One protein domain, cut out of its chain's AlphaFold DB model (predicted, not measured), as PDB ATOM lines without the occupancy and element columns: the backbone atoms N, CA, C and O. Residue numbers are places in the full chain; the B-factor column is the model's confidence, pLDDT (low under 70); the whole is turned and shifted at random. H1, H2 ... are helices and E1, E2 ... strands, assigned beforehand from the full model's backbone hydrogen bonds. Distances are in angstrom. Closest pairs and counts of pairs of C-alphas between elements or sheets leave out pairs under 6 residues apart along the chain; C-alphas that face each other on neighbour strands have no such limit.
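This is residues 80 to 97 and 118 to 206 of the 218 residues of an uncharacterized protein of Streptomyces viridochromogenes (UniProt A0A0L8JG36). A closed barrel of six antiparallel strands, E1 to E6 in ring order and back to E1, makes the body, and two short helices, H1 and H2, pack on it near the bend of E5. The printed part has 107 residues, in the order E1 E2 E3 E4 E5 E6 H1 H2, and is mostly strand. It is compact, with a radius of gyration of the C-alphas of 13.6 A and spans of 39 by 38 by 26 A.

Start at E1, residues 82 to 94, which bends by 89 degrees at residue 88. On one side is E2, residues 121 to 127, with N 88 and O 126 at 3.0 A; on the other side is E6, residues 181 to 187, with N 84 and O 184 at 2.8 A. E2 to E6 form a meander, each strand the antiparallel neighbour of the one before, through E3, residues 134 to 139, E4, residues 143 to 148, and E5, residues 151 to 164. Look for N 123 and O 137 at 2.9 A, N 138 and O 145 at 2.8 A, N 146 and O 154 at 2.8 A, and N 161 and O 185 at 2.8 A. E5 bends by 108 degrees at residue 157. H1, residues 191 to 194, is on the barrel; its closest C-alphas to E5 are Trp 193 and Pro 157, 6.3 A. H2, residues 196 to 204, is on it too, with Ala 202 and Pro 157 closest, their C-alphas 6.4 A apart. H1 and H2 only just touch, only at the corner, with 3 pairs of C-alphas within 8 A, the closest being Pro 192 and Gly 198, 6.0 A. Every O i to N i+4 pair in H2 is within hydrogen-bond range; H1 is too short for one.

Find C-alpha 82 at (-14.228, 29.516, -36.807); from there E1 runs 26.7 A. E5 spans 23.7 A and E6 20.0 A. H2 ends at C-alpha 204, (3.634, 25.303, -18.508).

The C-alphas of Gly 179 and Asp 197 are farthest apart, 39.6 A. Residues 98 to 117 are not printed; C-alphas 97 and 118 are 11.2 A apart across the cut. The link E5 to E6 is long. Residues 96 to 97, 118 and 202 to 206 have pLDDT under 70.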
ATOM      1  N   ARG A  80     -19.455  29.114 -31.720       82.81
ATOM      2  CA  ARG A  80     -18.813  29.923 -32.771       82.81
ATOM      3  C   ARG A  80     -17.539  29.290 -33.361       82.81
ATOM      4  O   ARG A  80     -16.522  29.978 -33.446       82.81
ATOM      5  N   PRO A  81     -17.577  28.017 -33.807       90.06
ATOM      6  CA  PRO A  81     -16.434  27.416 -34.483       90.06
ATOM      7  C   PRO A  81     -16.039  28.270 -35.692       90.06
ATOM      8  O   PRO A  81     -16.860  28.565 -36.565       90.06
ATOM      9  N   LYS A  82     -14.773  28.680 -35.741       93.75
ATOM     10  CA  LYS A  82     -14.228  29.516 -36.807       93.75
ATOM     11  C   LYS A  82     -13.336  28.674 -37.703       93.75
ATOM     12  O   LYS A  82     -12.265  28.238 -37.296       93.75
ATOM     13  N   ARG A  83     -13.747  28.507 -38.955       94.88
ATOM     14  CA  ARG A  83     -12.893  27.938 -40.000       94.88
ATOM     15  C   ARG A  83     -11.748  28.907 -40.306       94.88
ATOM     16  O   ARG A  83     -12.001  30.054 -40.672       94.88
ATOM     17  N   LEU A  84     -10.504  28.455 -40.166       95.81
ATOM     18  CA  LEU A  84      -9.321  29.212 -40.585       95.81
ATOM     19  C   LEU A  84      -9.041  29.018 -42.072       95.81
ATOM     20  O   LEU A  84      -8.786  29.996 -42.774       95.81
ATOM     21  N   CYS A  85      -9.084  27.763 -42.529       96.31
ATOM     22  CA  CYS A  85      -8.835  27.395 -43.915       96.31
ATOM     23  C   CYS A  85      -9.446  26.036 -44.277       96.31
ATOM     24  O   CYS A  85      -9.754  25.213 -43.415       96.31
ATOM     25  N   ARG A  86      -9.590  25.812 -45.583       97.50
ATOM     26  CA  ARG A  86      -9.788  24.501 -46.205       97.50
ATOM     27  C   ARG A  86      -8.670  24.311 -47.218       97.50
ATOM     28  O   ARG A  86      -8.364  25.240 -47.967       97.50
ATOM     29  N   GLY A  87      -8.039  23.149 -47.236       97.62
ATOM     30  CA  GLY A  87      -6.890  22.921 -48.096       97.62
ATOM     31  C   GLY A  87      -6.333  21.518 -47.986       97.62
ATOM     32  O   GLY A  87      -6.913  20.654 -47.339       97.62
ATOM     33  N   ARG A  88      -5.167  21.317 -48.588       98.25
ATOM     34  CA  ARG A  88      -4.497  20.020 -48.610       98.25
ATOM     35  C   ARG A  88      -3.241  20.052 -47.765       98.25
ATOM     36  O   ARG A  88      -2.442  20.983 -47.891       98.25
ATOM     37  N   ILE A  89      -3.033  19.019 -46.953       98.50
ATOM     38  CA  ILE A  89      -1.759  18.808 -46.268       98.50
ATOM     39  C   ILE A  89      -0.688  18.585 -47.337       98.50
ATOM     40  O   ILE A  89      -0.794  17.683 -48.168       98.50
ATOM     41  N   THR A  90       0.339  19.422 -47.349       98.31
ATOM     42  CA  THR A  90       1.443  19.342 -48.312       98.31
ATOM     43  C   THR A  90       2.711  18.762 -47.714       98.31
ATOM     44  O   THR A  90       3.503  18.188 -48.454       98.31
ATOM     45  N   ALA A  91       2.905  18.894 -46.403       97.56
ATOM     46  CA  ALA A  91       4.032  18.307 -45.693       97.56
ATOM     47  C   ALA A  91       3.673  18.061 -44.225       97.56
ATOM     48  O   ALA A  91       2.835  18.763 -43.657       97.56
ATOM     49  N   VAL A  92       4.339  17.078 -43.628       95.88
ATOM     50  CA  VAL A  92       4.357  16.834 -42.185       95.88
ATOM     51  C   VAL A  92       5.824  16.709 -41.796       95.88
ATOM     52  O   VAL A  92       6.538  15.865 -42.334       95.88
ATOM     53  N   GLU A  93       6.285  17.599 -40.929       93.00
ATOM     54  CA  GLU A  93       7.671  17.698 -40.483       93.00
ATOM     55  C   GLU A  93       7.726  17.288 -39.012       93.00
ATOM     56  O   GLU A  93       6.978  17.821 -38.198       93.00
ATOM     57  N   GLN A  94       8.604  16.357 -38.657       86.12
ATOM     58  CA  GLN A  94       8.823  15.958 -37.267       86.12
ATOM     59  C   GLN A  94      10.253  16.298 -36.866       86.12
ATOM     60  O   GLN A  94      11.177  16.164 -37.675       86.12
ATOM     61  N   ALA A  95      10.442  16.749 -35.626       73.94
ATOM     62  CA  ALA A  95      11.784  16.951 -35.096       73.94
ATOM     63  C   ALA A  95      12.571  15.622 -35.131       73.94
ATOM     64  O   ALA A  95      11.999  14.578 -34.800       73.94
ATOM     65  N   PRO A  96      13.858  15.637 -35.535       60.09
ATOM     66  CA  PRO A  96      14.680  14.435 -35.534       60.09
ATOM     67  C   PRO A  96      14.833  13.893 -34.112       60.09
ATOM     68  O   PRO A  96      14.905  14.661 -33.150       60.09
ATOM     69  N   ASP A  97      14.920  12.570 -33.991       54.38
ATOM     70  CA  ASP A  97      15.264  11.926 -32.729       54.38
ATOM     71  C   ASP A  97      16.647  12.377 -32.278       54.38
ATOM     72  O   ASP A  97      17.663  11.973 -32.839       54.38
ATOM     73  N   SER A 118       5.175  11.957 -27.843       63.38
ATOM     74  CA  SER A 118       4.766  12.743 -28.998       63.38
ATOM     75  C   SER A 118       5.836  13.773 -29.340       63.38
ATOM     76  O   SER A 118       6.156  14.677 -28.555       63.38
ATOM     77  N   ARG A 119       6.377  13.647 -30.552       72.81
ATOM     78  CA  ARG A 119       7.390  14.555 -31.090       72.81
ATOM     79  C   ARG A 119       6.755  15.886 -31.500       72.81
ATOM     80  O   ARG A 119       5.643  15.873 -32.037       72.81
ATOM     81  N   PRO A 120       7.467  17.018 -31.334       85.94
ATOM     82  CA  PRO A 120       7.097  18.248 -32.016       85.94
ATOM     83  C   PRO A 120       6.877  17.960 -33.505       85.94
ATOM     84  O   PRO A 120       7.769  17.442 -34.186       85.94
ATOM     85  N   THR A 121       5.674  18.258 -33.978       90.00
ATOM     86  CA  THR A 121       5.209  17.980 -35.333       90.00
ATOM     87  C   THR A 121       4.671  19.267 -35.938       90.00
ATOM     88  O   THR A 121       3.798  19.914 -35.361       90.00
ATOM     89  N   SER A 122       5.165  19.624 -37.120       95.31
ATOM     90  CA  SER A 122       4.631  20.718 -37.917       95.31
ATOM     91  C   SER A 122       3.832  20.167 -39.100       95.31
ATOM     92  O   SER A 122       4.370  19.450 -39.943       95.31
ATOM     93  N   VAL A 123       2.555  20.529 -39.205       97.44
ATOM     94  CA  VAL A 123       1.694  20.161 -40.341       97.44
ATOM     95  C   VAL A 123       1.545  21.367 -41.261       97.44
ATOM     96  O   VAL A 123       1.067  22.422 -40.843       97.44
ATOM     97  N   VAL A 124       1.953  21.225 -42.521       98.25
ATOM     98  CA  VAL A 124       1.896  22.296 -43.523       98.25
ATOM     99  C   VAL A 124       0.720  22.060 -44.458       98.25
ATOM    100  O   VAL A 124       0.605  20.994 -45.062       98.25
ATOM    101  N   ILE A 125      -0.132  23.070 -44.610       98.56
ATOM    102  CA  ILE A 125      -1.361  23.015 -45.404       98.56
ATOM    103  C   ILE A 125      -1.324  24.124 -46.452       98.56
ATOM    104  O   ILE A 125      -1.066  25.287 -46.141       98.56
ATOM    105  N   SER A 126      -1.619  23.771 -47.701       98.06
ATOM    106  CA  SER A 126      -1.863  24.751 -48.761       98.06
ATOM    107  C   SER A 126      -3.359  24.999 -48.890       98.06
ATOM    108  O   SER A 126      -4.118  24.077 -49.194       98.06
ATOM    109  N   GLU A 127      -3.781  26.237 -48.640       97.31
ATOM    110  CA  GLU A 127      -5.182  26.652 -48.706       97.31
ATOM    111  C   GLU A 127      -5.718  26.515 -50.142       97.31
ATOM    112  O   GLU A 127      -5.117  26.995 -51.109       97.31
ATOM    113  N   ALA A 128      -6.859  25.843 -50.290       93.38
ATOM    114  CA  ALA A 128      -7.508  25.631 -51.577       93.38
ATOM    115  C   ALA A 128      -8.370  26.831 -52.004       93.38
ATOM    116  O   ALA A 128      -8.585  27.044 -53.195       93.38
ATOM    117  N   GLU A 129      -8.831  27.644 -51.061       88.06
ATOM    118  CA  GLU A 129      -9.777  28.738 -51.301       88.06
ATOM    119  C   GLU A 129      -9.215  30.084 -50.807       88.06
ATOM    120  O   GLU A 129      -8.129  30.156 -50.237       88.06
ATOM    121  N   GLY A 130      -9.926  31.185 -51.053       85.81
ATOM    122  CA  GLY A 130      -9.555  32.494 -50.512       85.81
ATOM    123  C   GLY A 130      -8.195  33.010 -50.998       85.81
ATOM    124  O   GLY A 130      -7.977  33.178 -52.196       85.81
ATOM    125  N   LEU A 131      -7.299  33.306 -50.054       87.25
ATOM    126  CA  LEU A 131      -6.017  33.974 -50.307       87.25
ATOM    127  C   LEU A 131      -4.896  33.007 -50.726       87.25
ATOM    128  O   LEU A 131      -3.789  33.464 -50.998       87.25
ATOM    129  N   ARG A 132      -5.174  31.694 -50.802       91.56
ATOM    130  CA  ARG A 132      -4.204  30.652 -51.203       91.56
ATOM    131  C   ARG A 132      -2.958  30.652 -50.309       91.56
ATOM    132  O   ARG A 132      -1.841  30.419 -50.773       91.56
ATOM    133  N   ARG A 133      -3.170  30.927 -49.021       93.62
ATOM    134  CA  ARG A 133      -2.117  31.035 -48.005       93.62
ATOM    135  C   ARG A 133      -1.504  29.674 -47.707       93.62
ATOM    136  O   ARG A 133      -2.127  28.625 -47.907       93.62
ATOM    137  N   ARG A 134      -0.298  29.691 -47.147       97.19
ATOM    138  CA  ARG A 134       0.298  28.518 -46.508       97.19
ATOM    139  C   ARG A 134       0.059  28.576 -45.013       97.19
ATOM    140  O   ARG A 134       0.464  29.523 -44.344       97.19
ATOM    141  N   PHE A 135      -0.573  27.534 -44.495       98.12
ATOM    142  CA  PHE A 135      -0.758  27.346 -43.068       98.12
ATOM    143  C   PHE A 135       0.301  26.392 -42.522       98.12
ATOM    144  O   PHE A 135       0.621  25.389 -43.159       98.12
ATOM    145  N   ARG A 136       0.830  26.697 -41.339       97.88
ATOM    146  CA  ARG A 136       1.712  25.820 -40.565       97.88
ATOM    147  C   ARG A 136       1.111  25.648 -39.180       97.88
ATOM    148  O   ARG A 136       0.897  26.633 -38.478       97.88
ATOM    149  N   LEU A 137       0.799  24.411 -38.826       97.19
ATOM    150  CA  LEU A 137       0.294  24.037 -37.513       97.19
ATOM    151  C   LEU A 137       1.451  23.456 -36.712       97.19
ATOM    152  O   LEU A 137       2.088  22.529 -37.199       97.19
ATOM    153  N   GLU A 138       1.715  23.983 -35.523       94.44
ATOM    154  CA  GLU A 138       2.717  23.441 -34.604       94.44
ATOM    155  C   GLU A 138       2.023  22.651 -33.508       94.44
ATOM    156  O   GLU A 138       1.131  23.167 -32.825       94.44
ATOM    157  N   ALA A 139       2.436  21.402 -33.346       90.69
ATOM    158  CA  ALA A 139       1.765  20.452 -32.486       90.69
ATOM    159  C   ALA A 139       2.741  19.576 -31.696       90.69
ATOM    160  O   ALA A 139       3.879  19.348 -32.100       90.69
ATOM    161  N   HIS A 140       2.247  19.057 -30.575       84.62
ATOM    162  CA  HIS A 140       2.753  17.834 -29.950       84.62
ATOM    163  C   HIS A 140       1.655  16.767 -30.077       84.62
ATOM    164  O   HIS A 140       1.355  16.344 -31.189       84.62
ATOM    165  N   ASN A 141       0.997  16.401 -28.970       83.19
ATOM    166  CA  ASN A 141      -0.266  15.649 -28.992       83.19
ATOM    167  C   ASN A 141      -1.411  16.466 -29.597       83.19
ATOM    168  O   ASN A 141      -2.263  15.939 -30.303       83.19
ATOM    169  N   GLU A 142      -1.421  17.763 -29.299       88.81
ATOM    170  CA  GLU A 142      -2.454  18.710 -29.705       88.81
ATOM    171  C   GLU A 142      -1.821  19.832 -30.530       88.81
ATOM    172  O   GLU A 142      -0.624  20.115 -30.394       88.81
ATOM    173  N   VAL A 143      -2.619  20.483 -31.383       93.62
ATOM    174  CA  VAL A 143      -2.180  21.666 -32.130       93.62
ATOM    175  C   VAL A 143      -2.170  22.870 -31.193       93.62
ATOM    176  O   VAL A 143      -3.208  23.300 -30.698       93.62
ATOM    177  N   LEU A 144      -0.985  23.433 -30.979       92.56
ATOM    178  CA  LEU A 144      -0.753  24.529 -30.039       92.56
ATOM    179  C   LEU A 144      -0.740  25.897 -30.720       92.56
ATOM    180  O   LEU A 144      -1.021  26.911 -30.083       92.56
ATOM    181  N   LEU A 145      -0.374  25.943 -32.001       94.50
ATOM    182  CA  LEU A 145      -0.205  27.182 -32.750       94.50
ATOM    183  C   LEU A 145      -0.564  26.965 -34.216       94.50
ATOM    184  O   LEU A 145      -0.161  25.975 -34.821       94.50
ATOM    185  N   ALA A 146      -1.268  27.924 -34.805       97.06
ATOM    186  CA  ALA A 146      -1.496  27.999 -36.237       97.06
ATOM    187  C   ALA A 146      -0.923  29.309 -36.781       97.06
ATOM    188  O   ALA A 146      -1.250  30.403 -36.307       97.06
ATOM    189  N   LEU A 147      -0.095  29.189 -37.813       97.56
ATOM    190  CA  LEU A 147       0.486  30.295 -38.561       97.56
ATOM    191  C   LEU A 147      -0.117  30.325 -39.966       97.56
ATOM    192  O   LEU A 147      -0.134  29.294 -40.629       97.56
ATOM    193  N   GLY A 148      -0.574  31.483 -40.437       96.88
ATOM    194  CA  GLY A 148      -0.957  31.726 -41.831       96.88
ATOM    195  C   GLY A 148       0.043  32.682 -42.472       96.88
ATOM    196  O   GLY A 148       0.176  33.813 -42.016       96.88
ATOM    197  N   ASP A 149       0.787  32.216 -43.479       95.81
ATOM    198  CA  ASP A 149       1.915  32.932 -44.099       95.81
ATOM    199  C   ASP A 149       2.915  33.509 -43.076       95.81
ATOM    200  O   ASP A 149       3.472  34.591 -43.241       95.81
ATOM    201  N   GLY A 150       3.139  32.768 -41.986       93.31
ATOM    202  CA  GLY A 150       4.050  33.141 -40.901       93.31
ATOM    203  C   GLY A 150       3.438  34.021 -39.807       93.31
ATOM    204  O   GLY A 150       4.047  34.159 -38.751       93.31
ATOM    205  N   ALA A 151       2.234  34.569 -39.996       95.06
ATOM    206  CA  ALA A 151       1.533  35.320 -38.956       95.06
ATOM    207  C   ALA A 151       0.711  34.389 -38.054       95.06
ATOM    208  O   ALA A 151       0.038  33.486 -38.548       95.06
ATOM    209  N   VAL A 152       0.716  34.628 -36.740       95.75
ATOM    210  CA  VAL A 152      -0.132  33.882 -35.796       95.75
ATOM    211  C   VAL A 152      -1.603  34.159 -36.094       95.75
ATOM    212  O   VAL A 152      -2.044  35.306 -36.057       95.75
ATOM    213  N   VAL A 153      -2.363  33.101 -36.380       96.62
ATOM    214  CA  VAL A 153      -3.805  33.181 -36.674       96.62
ATOM    215  C   VAL A 153      -4.671  32.491 -35.621       96.62
ATOM    216  O   VAL A 153      -5.853  32.819 -35.514       96.62
ATOM    217  N   ALA A 154      -4.097  31.567 -34.847       95.81
ATOM    218  CA  ALA A 154      -4.697  30.960 -33.661       95.81
ATOM    219  C   ALA A 154      -3.609  30.345 -32.772       95.81
ATOM    220  O   ALA A 154      -2.558  29.948 -33.278       95.81
ATOM    221  N   ALA A 155      -3.862  30.246 -31.470       93.19
ATOM    222  CA  ALA A 155      -2.963  29.614 -30.510       93.19
ATOM    223  C   ALA A 155      -3.753  29.053 -29.321       93.19
ATOM    224  O   ALA A 155      -4.851  29.528 -29.028       93.19
ATOM    225  N   ALA A 156      -3.155  28.104 -28.601       91.06
ATOM    226  CA  ALA A 156      -3.649  27.679 -27.298       91.06
ATOM    227  C   ALA A 156      -3.819  28.906 -26.368       91.06
ATOM    228  O   ALA A 156      -2.988  29.822 -26.394       91.06
ATOM    229  N   PRO A 157      -4.879  28.964 -25.539       91.62
ATOM    230  CA  PRO A 157      -5.727  27.845 -25.115       91.62
ATOM    231  C   PRO A 157      -6.889  27.488 -26.058       91.62
ATOM    232  O   PRO A 157      -7.562  26.483 -25.808       91.62
ATOM    233  N   ASP A 158      -7.137  28.273 -27.112       93.06
ATOM    234  CA  ASP A 158      -8.186  27.949 -28.083       93.06
ATOM    235  C   ASP A 158      -7.887  26.609 -28.758       93.06
ATOM    236  O   ASP A 158      -6.739  26.284 -29.067       93.06
ATOM    237  N   GLN A 159      -8.933  25.817 -28.974       93.06
ATOM    238  CA  GLN A 159      -8.799  24.472 -29.514       93.06
ATOM    239  C   GLN A 159      -8.691  24.549 -31.032       93.06
ATOM    240  O   GLN A 159      -9.642  24.954 -31.703       93.06
ATOM    241  N   ILE A 160      -7.536  24.158 -31.567       96.62
ATOM    242  CA  ILE A 160      -7.270  24.126 -33.004       96.62
ATOM    243  C   ILE A 160      -7.420  22.679 -33.475       96.62
ATOM    244  O   ILE A 160      -6.668  21.798 -33.070       96.62
ATOM    245  N   LEU A 161      -8.400  22.433 -34.337       96.25
ATOM    246  CA  LEU A 161      -8.751  21.110 -34.839       96.25
ATOM    247  C   LEU A 161      -8.418  20.991 -36.323       96.25
ATOM    248  O   LEU A 161      -8.680  21.910 -37.105       96.25
ATOM    249  N   ILE A 162      -7.909  19.825 -36.711       97.69
ATOM    250  CA  ILE A 162      -7.809  19.401 -38.106       97.69
ATOM    251  C   ILE A 162      -8.996  18.478 -38.364       97.69
ATOM    252  O   ILE A 162      -9.153  17.469 -37.683       97.69
ATOM    253  N   LEU A 163      -9.847  18.827 -39.321       96.75
ATOM    254  CA  LEU A 163     -10.989  18.017 -39.726       96.75
ATOM    255  C   LEU A 163     -10.749  17.455 -41.121       96.75
ATOM    256  O   LEU A 163     -10.290  18.165 -42.013       96.75
ATOM    257  N   SER A 164     -11.102  16.197 -41.336       96.94
ATOM    258  CA  SER A 164     -11.158  15.592 -42.664       96.94
ATOM    259  C   SER A 164     -12.194  16.329 -43.513       96.94
ATOM    260  O   SER A 164     -13.357  16.455 -43.130       96.94
ATOM    261  N   ALA A 165     -11.801  16.802 -44.697       95.56
ATOM    262  CA  ALA A 165     -12.730  17.484 -45.596       95.56
ATOM    263  C   ALA A 165     -13.764  16.532 -46.231       95.56
ATOM    264  O   ALA A 165     -14.719  17.008 -46.850       95.56
ATOM    265  N   ALA A 166     -13.559  15.214 -46.114       93.62
ATOM    266  CA  ALA A 166     -14.431  14.191 -46.681       93.62
ATOM    267  C   ALA A 166     -15.665  13.923 -45.807       93.62
ATOM    268  O   ALA A 166     -16.774  13.823 -46.327       93.62
ATOM    269  N   ASP A 167     -15.477  13.820 -44.491       90.94
ATOM    270  CA  ASP A 167     -16.515  13.382 -43.547       90.94
ATOM    271  C   ASP A 167     -16.628  14.258 -42.286       90.94
ATOM    272  O   ASP A 167     -17.544  14.074 -41.486       90.94
ATOM    273  N   GLY A 168     -15.743  15.243 -42.114       91.19
ATOM    274  CA  GLY A 168     -15.733  16.138 -40.958       91.19
ATOM    275  C   GLY A 168     -15.225  15.495 -39.666       91.19
ATOM    276  O   GLY A 168     -15.379  16.097 -38.605       91.19
ATOM    277  N   SER A 169     -14.641  14.294 -39.732       92.38
ATOM    278  CA  SER A 169     -14.014  13.646 -38.576       92.38
ATOM    279  C   SER A 169     -12.744  14.385 -38.144       92.38
ATOM    280  O   SER A 169     -12.061  14.997 -38.968       92.38
ATOM    281  N   VAL A 170     -12.422  14.343 -36.848       93.81
ATOM    282  CA  VAL A 170     -11.163  14.902 -36.335       93.81
ATOM    283  C   VAL A 170      -9.999  14.038 -36.817       93.81
ATOM    284  O   VAL A 170     -10.033  12.812 -36.716       93.81
ATOM    285  N   VAL A 171      -8.973  14.694 -37.350       95.44
ATOM    286  CA  VAL A 171      -7.703  14.089 -37.740       95.44
ATOM    287  C   VAL A 171      -6.695  14.386 -36.641       95.44
ATOM    288  O   VAL A 171      -6.282  15.532 -36.464       95.44
ATOM    289  N   ASP A 172      -6.293  13.344 -35.919       93.25
ATOM    290  CA  ASP A 172      -5.212  13.443 -34.942       93.25
ATOM    291  C   ASP A 172      -3.904  13.839 -35.636       93.25
ATOM    292  O   ASP A 172      -3.650  13.458 -36.783       93.25
ATOM    293  N   VAL A 173      -3.041  14.565 -34.924       91.75
ATOM    294  CA  VAL A 173      -1.748  15.042 -35.447       91.75
ATOM    295  C   VAL A 173      -0.904  13.880 -35.979       91.75
ATOM    296  O   VAL A 173      -0.315  13.982 -37.050       91.75
ATOM    297  N   GLU A 174      -0.914  12.743 -35.281       88.62
ATOM    298  CA  GLU A 174      -0.187  11.524 -35.662       88.62
ATOM    299  C   GLU A 174      -0.714  10.869 -36.950       88.62
ATOM    300  O   GLU A 174      -0.001  10.115 -37.609       88.62
ATOM    301  N   ARG A 175      -1.966  11.156 -37.322       91.56
ATOM    302  CA  ARG A 175      -2.629  10.623 -38.520       91.56
ATOM    303  C   ARG A 175      -2.600  11.606 -39.689       91.56
ATOM    304  O   ARG A 175      -3.103  11.282 -40.767       91.56
ATOM    305  N   ALA A 176      -2.027  12.795 -39.498       94.12
ATOM    306  CA  ALA A 176      -1.849  13.773 -40.557       94.12
ATOM    307  C   ALA A 176      -0.886  13.227 -41.622       94.12
ATOM    308  O   ALA A 176       0.240  12.836 -41.322       94.12
ATOM    309  N   VAL A 177      -1.319  13.223 -42.884       95.75
ATOM    310  CA  VAL A 177      -0.512  12.734 -44.009       95.75
ATOM    311  C   VAL A 177      -0.571  13.704 -45.191       95.75
ATOM    312  O   VAL A 177      -1.643  14.242 -45.488       95.75
ATOM    313  N   PRO A 178       0.549  13.935 -45.905       98.00
ATOM    314  CA  PRO A 178       0.532  14.698 -47.144       98.00
ATOM    315  C   PRO A 178      -0.468  14.122 -48.151       98.00
ATOM    316  O   PRO A 178      -0.573  12.911 -48.327       98.00
ATOM    317  N   GLY A 179      -1.199  15.003 -48.826       97.56
ATOM    318  CA  GLY A 179      -2.260  14.637 -49.760       97.56
ATOM    319  C   GLY A 179      -3.664  14.676 -49.157       97.56
ATOM    320  O   GLY A 179      -4.614  14.838 -49.916       97.56
ATOM    321  N   ALA A 180      -3.807  14.596 -47.830       97.81
ATOM    322  CA  ALA A 180      -5.115  14.663 -47.188       97.81
ATOM    323  C   ALA A 180      -5.761  16.047 -47.366       97.81
ATOM    324  O   ALA A 180      -5.141  17.076 -47.089       97.81
ATOM    325  N   GLU A 181      -7.015  16.059 -47.810       98.19
ATOM    326  CA  GLU A 181      -7.854  17.258 -47.864       98.19
ATOM    327  C   GLU A 181      -8.483  17.491 -46.487       98.19
ATOM    328  O   GLU A 181      -9.152  16.612 -45.937       98.19
ATOM    329  N   VAL A 182      -8.266  18.677 -45.926       98.38
ATOM    330  CA  VAL A 182      -8.614  19.014 -44.547       98.38
ATOM    331  C   VAL A 182      -9.225  20.406 -44.420       98.38
ATOM    332  O   VAL A 182      -9.090  21.283 -45.277       98.38
ATOM    333  N   GLU A 183      -9.893  20.615 -43.297       97.56
ATOM    334  CA  GLU A 183     -10.350  21.901 -42.800       97.56
ATOM    335  C   GLU A 183      -9.701  22.169 -41.443       97.56
ATOM    336  O   GLU A 183      -9.687  21.299 -40.580       97.56
ATOM    337  N   VAL A 184      -9.192  23.383 -41.235       97.81
ATOM    338  CA  VAL A 184      -8.694  23.811 -39.924       97.81
ATOM    339  C   VAL A 184      -9.750  24.675 -39.255       97.81
ATOM    340  O   VAL A 184     -10.156  25.704 -39.806       97.81
ATOM    341  N   VAL A 185     -10.176  24.271 -38.063       96.44
ATOM    342  CA  VAL A 185     -11.219  24.942 -37.279       96.44
ATOM    343  C   VAL A 185     -10.677  25.325 -35.915       96.44
ATOM    344  O   VAL A 185      -9.921  24.577 -35.309       96.44
ATOM    345  N   VAL A 186     -11.088  26.489 -35.423       96.62
ATOM    346  CA  VAL A 186     -10.794  26.957 -34.070       96.62
ATOM    347  C   VAL A 186     -12.080  27.043 -33.270       96.62
ATOM    348  O   VAL A 186     -13.080  27.575 -33.759       96.62
ATOM    349  N   ILE A 187     -12.045  26.544 -32.040       93.12
ATOM    350  CA  ILE A 187     -13.107  26.701 -31.048       93.12
ATOM    351  C   ILE A 187     -12.526  27.485 -29.873       93.12
ATOM    352  O   ILE A 187     -11.492  27.104 -29.324       93.12
ATOM    353  N   GLU A 188     -13.198  28.571 -29.498       91.88
ATOM    354  CA  GLU A 188     -12.789  29.423 -28.380       91.88
ATOM    355  C   GLU A 188     -12.781  28.631 -27.065       91.88
ATOM    356  O   GLU A 188     -13.711  27.867 -26.768       91.88
ATOM    357  N   ALA A 189     -11.720  28.795 -26.277       91.62
ATOM    358  CA  ALA A 189     -11.624  28.175 -24.966       91.62
ATOM    359  C   ALA A 189     -12.636  28.786 -23.985       91.62
ATOM    360  O   ALA A 189     -13.145  29.893 -24.149       91.62
ATOM    361  N   ALA A 190     -12.927  28.068 -22.897       90.12
ATOM    362  CA  ALA A 190     -13.772  28.635 -21.850       90.12
ATOM    363  C   ALA A 190     -13.113  29.902 -21.255       90.12
ATOM    364  O   ALA A 190     -11.901  29.885 -21.016       90.12
ATOM    365  N   PRO A 191     -13.881  30.961 -20.915       90.94
ATOM    366  CA  PRO A 191     -13.332  32.244 -20.465       90.94
ATOM    367  C   PRO A 191     -12.253  32.181 -19.364       90.94
ATOM    368  O   PRO A 191     -11.302  32.963 -19.441       90.94
ATOM    369  N   PRO A 192     -12.310  31.257 -18.374       91.19
ATOM    370  CA  PRO A 192     -11.247  31.116 -17.377       91.19
ATOM    371  C   PRO A 192      -9.845  30.877 -17.962       91.19
ATOM    372  O   PRO A 192      -8.861  31.327 -17.373       91.19
ATOM    373  N   TRP A 193      -9.727  30.246 -19.134       91.25
ATOM    374  CA  TRP A 193      -8.442  29.999 -19.798       91.25
ATOM    375  C   TRP A 193      -7.798  31.267 -20.369       91.25
ATOM    376  O   TRP A 193      -6.575  31.349 -20.463       91.25
ATOM    377  N   HIS A 194      -8.597  32.296 -20.662       91.44
ATOM    378  CA  HIS A 194      -8.110  33.609 -21.092       91.44
ATOM    379  C   HIS A 194      -7.833  34.560 -19.916       91.44
ATOM    380  O   HIS A 194      -7.557  35.746 -20.117       91.44
ATOM    381  N   THR A 195      -7.871  34.078 -18.675       92.25
ATOM    382  CA  THR A 195      -7.356  34.843 -17.532       92.25
ATOM    383  C   THR A 195      -5.827  34.782 -17.490       92.25
ATOM    384  O   THR A 195      -5.196  33.985 -18.188       92.25
ATOM    385  N   ARG A 196      -5.200  35.630 -16.664       90.56
ATOM    386  CA  ARG A 196      -3.748  35.568 -16.426       90.56
ATOM    387  C   ARG A 196      -3.324  34.186 -15.922       90.56
ATOM    388  O   ARG A 196      -2.342  33.646 -16.423       90.56
ATOM    389  N   ASP A 197      -4.077  33.629 -14.978       87.62
ATOM    390  CA  ASP A 197      -3.764  32.342 -14.351       87.62
ATOM    391  C   ASP A 197      -3.999  31.181 -15.325       87.62
ATOM    392  O   ASP A 197      -3.154  30.296 -15.445       87.62
ATOM    393  N   GLY A 198      -5.081  31.237 -16.110       87.75
ATOM    394  CA  GLY A 198      -5.343  30.278 -17.187       87.75
ATOM    395  C   GLY A 198      -4.232  30.256 -18.241       87.75
ATOM    396  O   GLY A 198      -3.727  29.189 -18.592       87.75
ATOM    397  N   ARG A 199      -3.764  31.432 -18.683       83.50
ATOM    398  CA  ARG A 199      -2.617  31.530 -19.601       83.50
ATOM    399  C   ARG A 199      -1.315  31.044 -18.973       83.50
ATOM    400  O   ARG A 199      -0.507  30.436 -19.668       83.50
ATOM    401  N   ALA A 200      -1.089  31.309 -17.686       82.25
ATOM    402  CA  ALA A 200       0.094  30.816 -16.988       82.25
ATOM    403  C   ALA A 200       0.133  29.279 -16.973       82.25
ATOM    404  O   ALA A 200       1.183  28.702 -17.246       82.25
ATOM    405  N   LEU A 201      -1.014  28.627 -16.754       77.56
ATOM    406  CA  LEU A 201      -1.144  27.170 -16.843       77.56
ATOM    407  C   LEU A 201      -0.880  26.654 -18.263       77.56
ATOM    408  O   LEU A 201      -0.098  25.723 -18.429       77.56
ATOM    409  N   ALA A 202      -1.462  27.289 -19.285       69.69
ATOM    410  CA  ALA A 202      -1.262  26.893 -20.682       69.69
ATOM    411  C   ALA A 202       0.215  26.968 -21.117       69.69
ATOM    412  O   ALA A 202       0.688  26.107 -21.855       69.69
ATOM    413  N   ARG A 203       0.980  27.950 -20.617       61.56
ATOM    414  CA  ARG A 203       2.423  28.069 -20.899       61.56
ATOM    415  C   ARG A 203       3.267  26.954 -20.288       61.56
ATOM    416  O   ARG A 203       4.294  26.615 -20.867       61.56
ATOM    417  N   MET A 204       2.859  26.372 -19.158       52.84
ATOM    418  CA  MET A 204       3.634  25.303 -18.508       52.84
ATOM    419  C   MET A 204       3.675  24.005 -19.335       52.84
ATOM    420  O   MET A 204       4.554  23.179 -19.110       52.84
ATOM    421  N   GLY A 205       2.781  23.847 -20.321       46.66
ATOM    422  CA  GLY A 205       2.815  22.769 -21.318       46.66
ATOM    423  C   GLY A 205       3.597  23.093 -22.599       46.66
ATOM    424  O   GLY A 205       3.722  22.229 -23.461       46.66
ATOM    425  N   VAL A 206       4.149  24.309 -22.740       46.94
ATOM    426  CA  VAL A 206       4.881  24.762 -23.940       46.94
ATOM    427  C   VAL A 206       6.290  25.266 -23.586       46.94
ATOM    428  O   VAL A 206       6.600  26.428 -23.852       46.94
TER     429      VAL A 206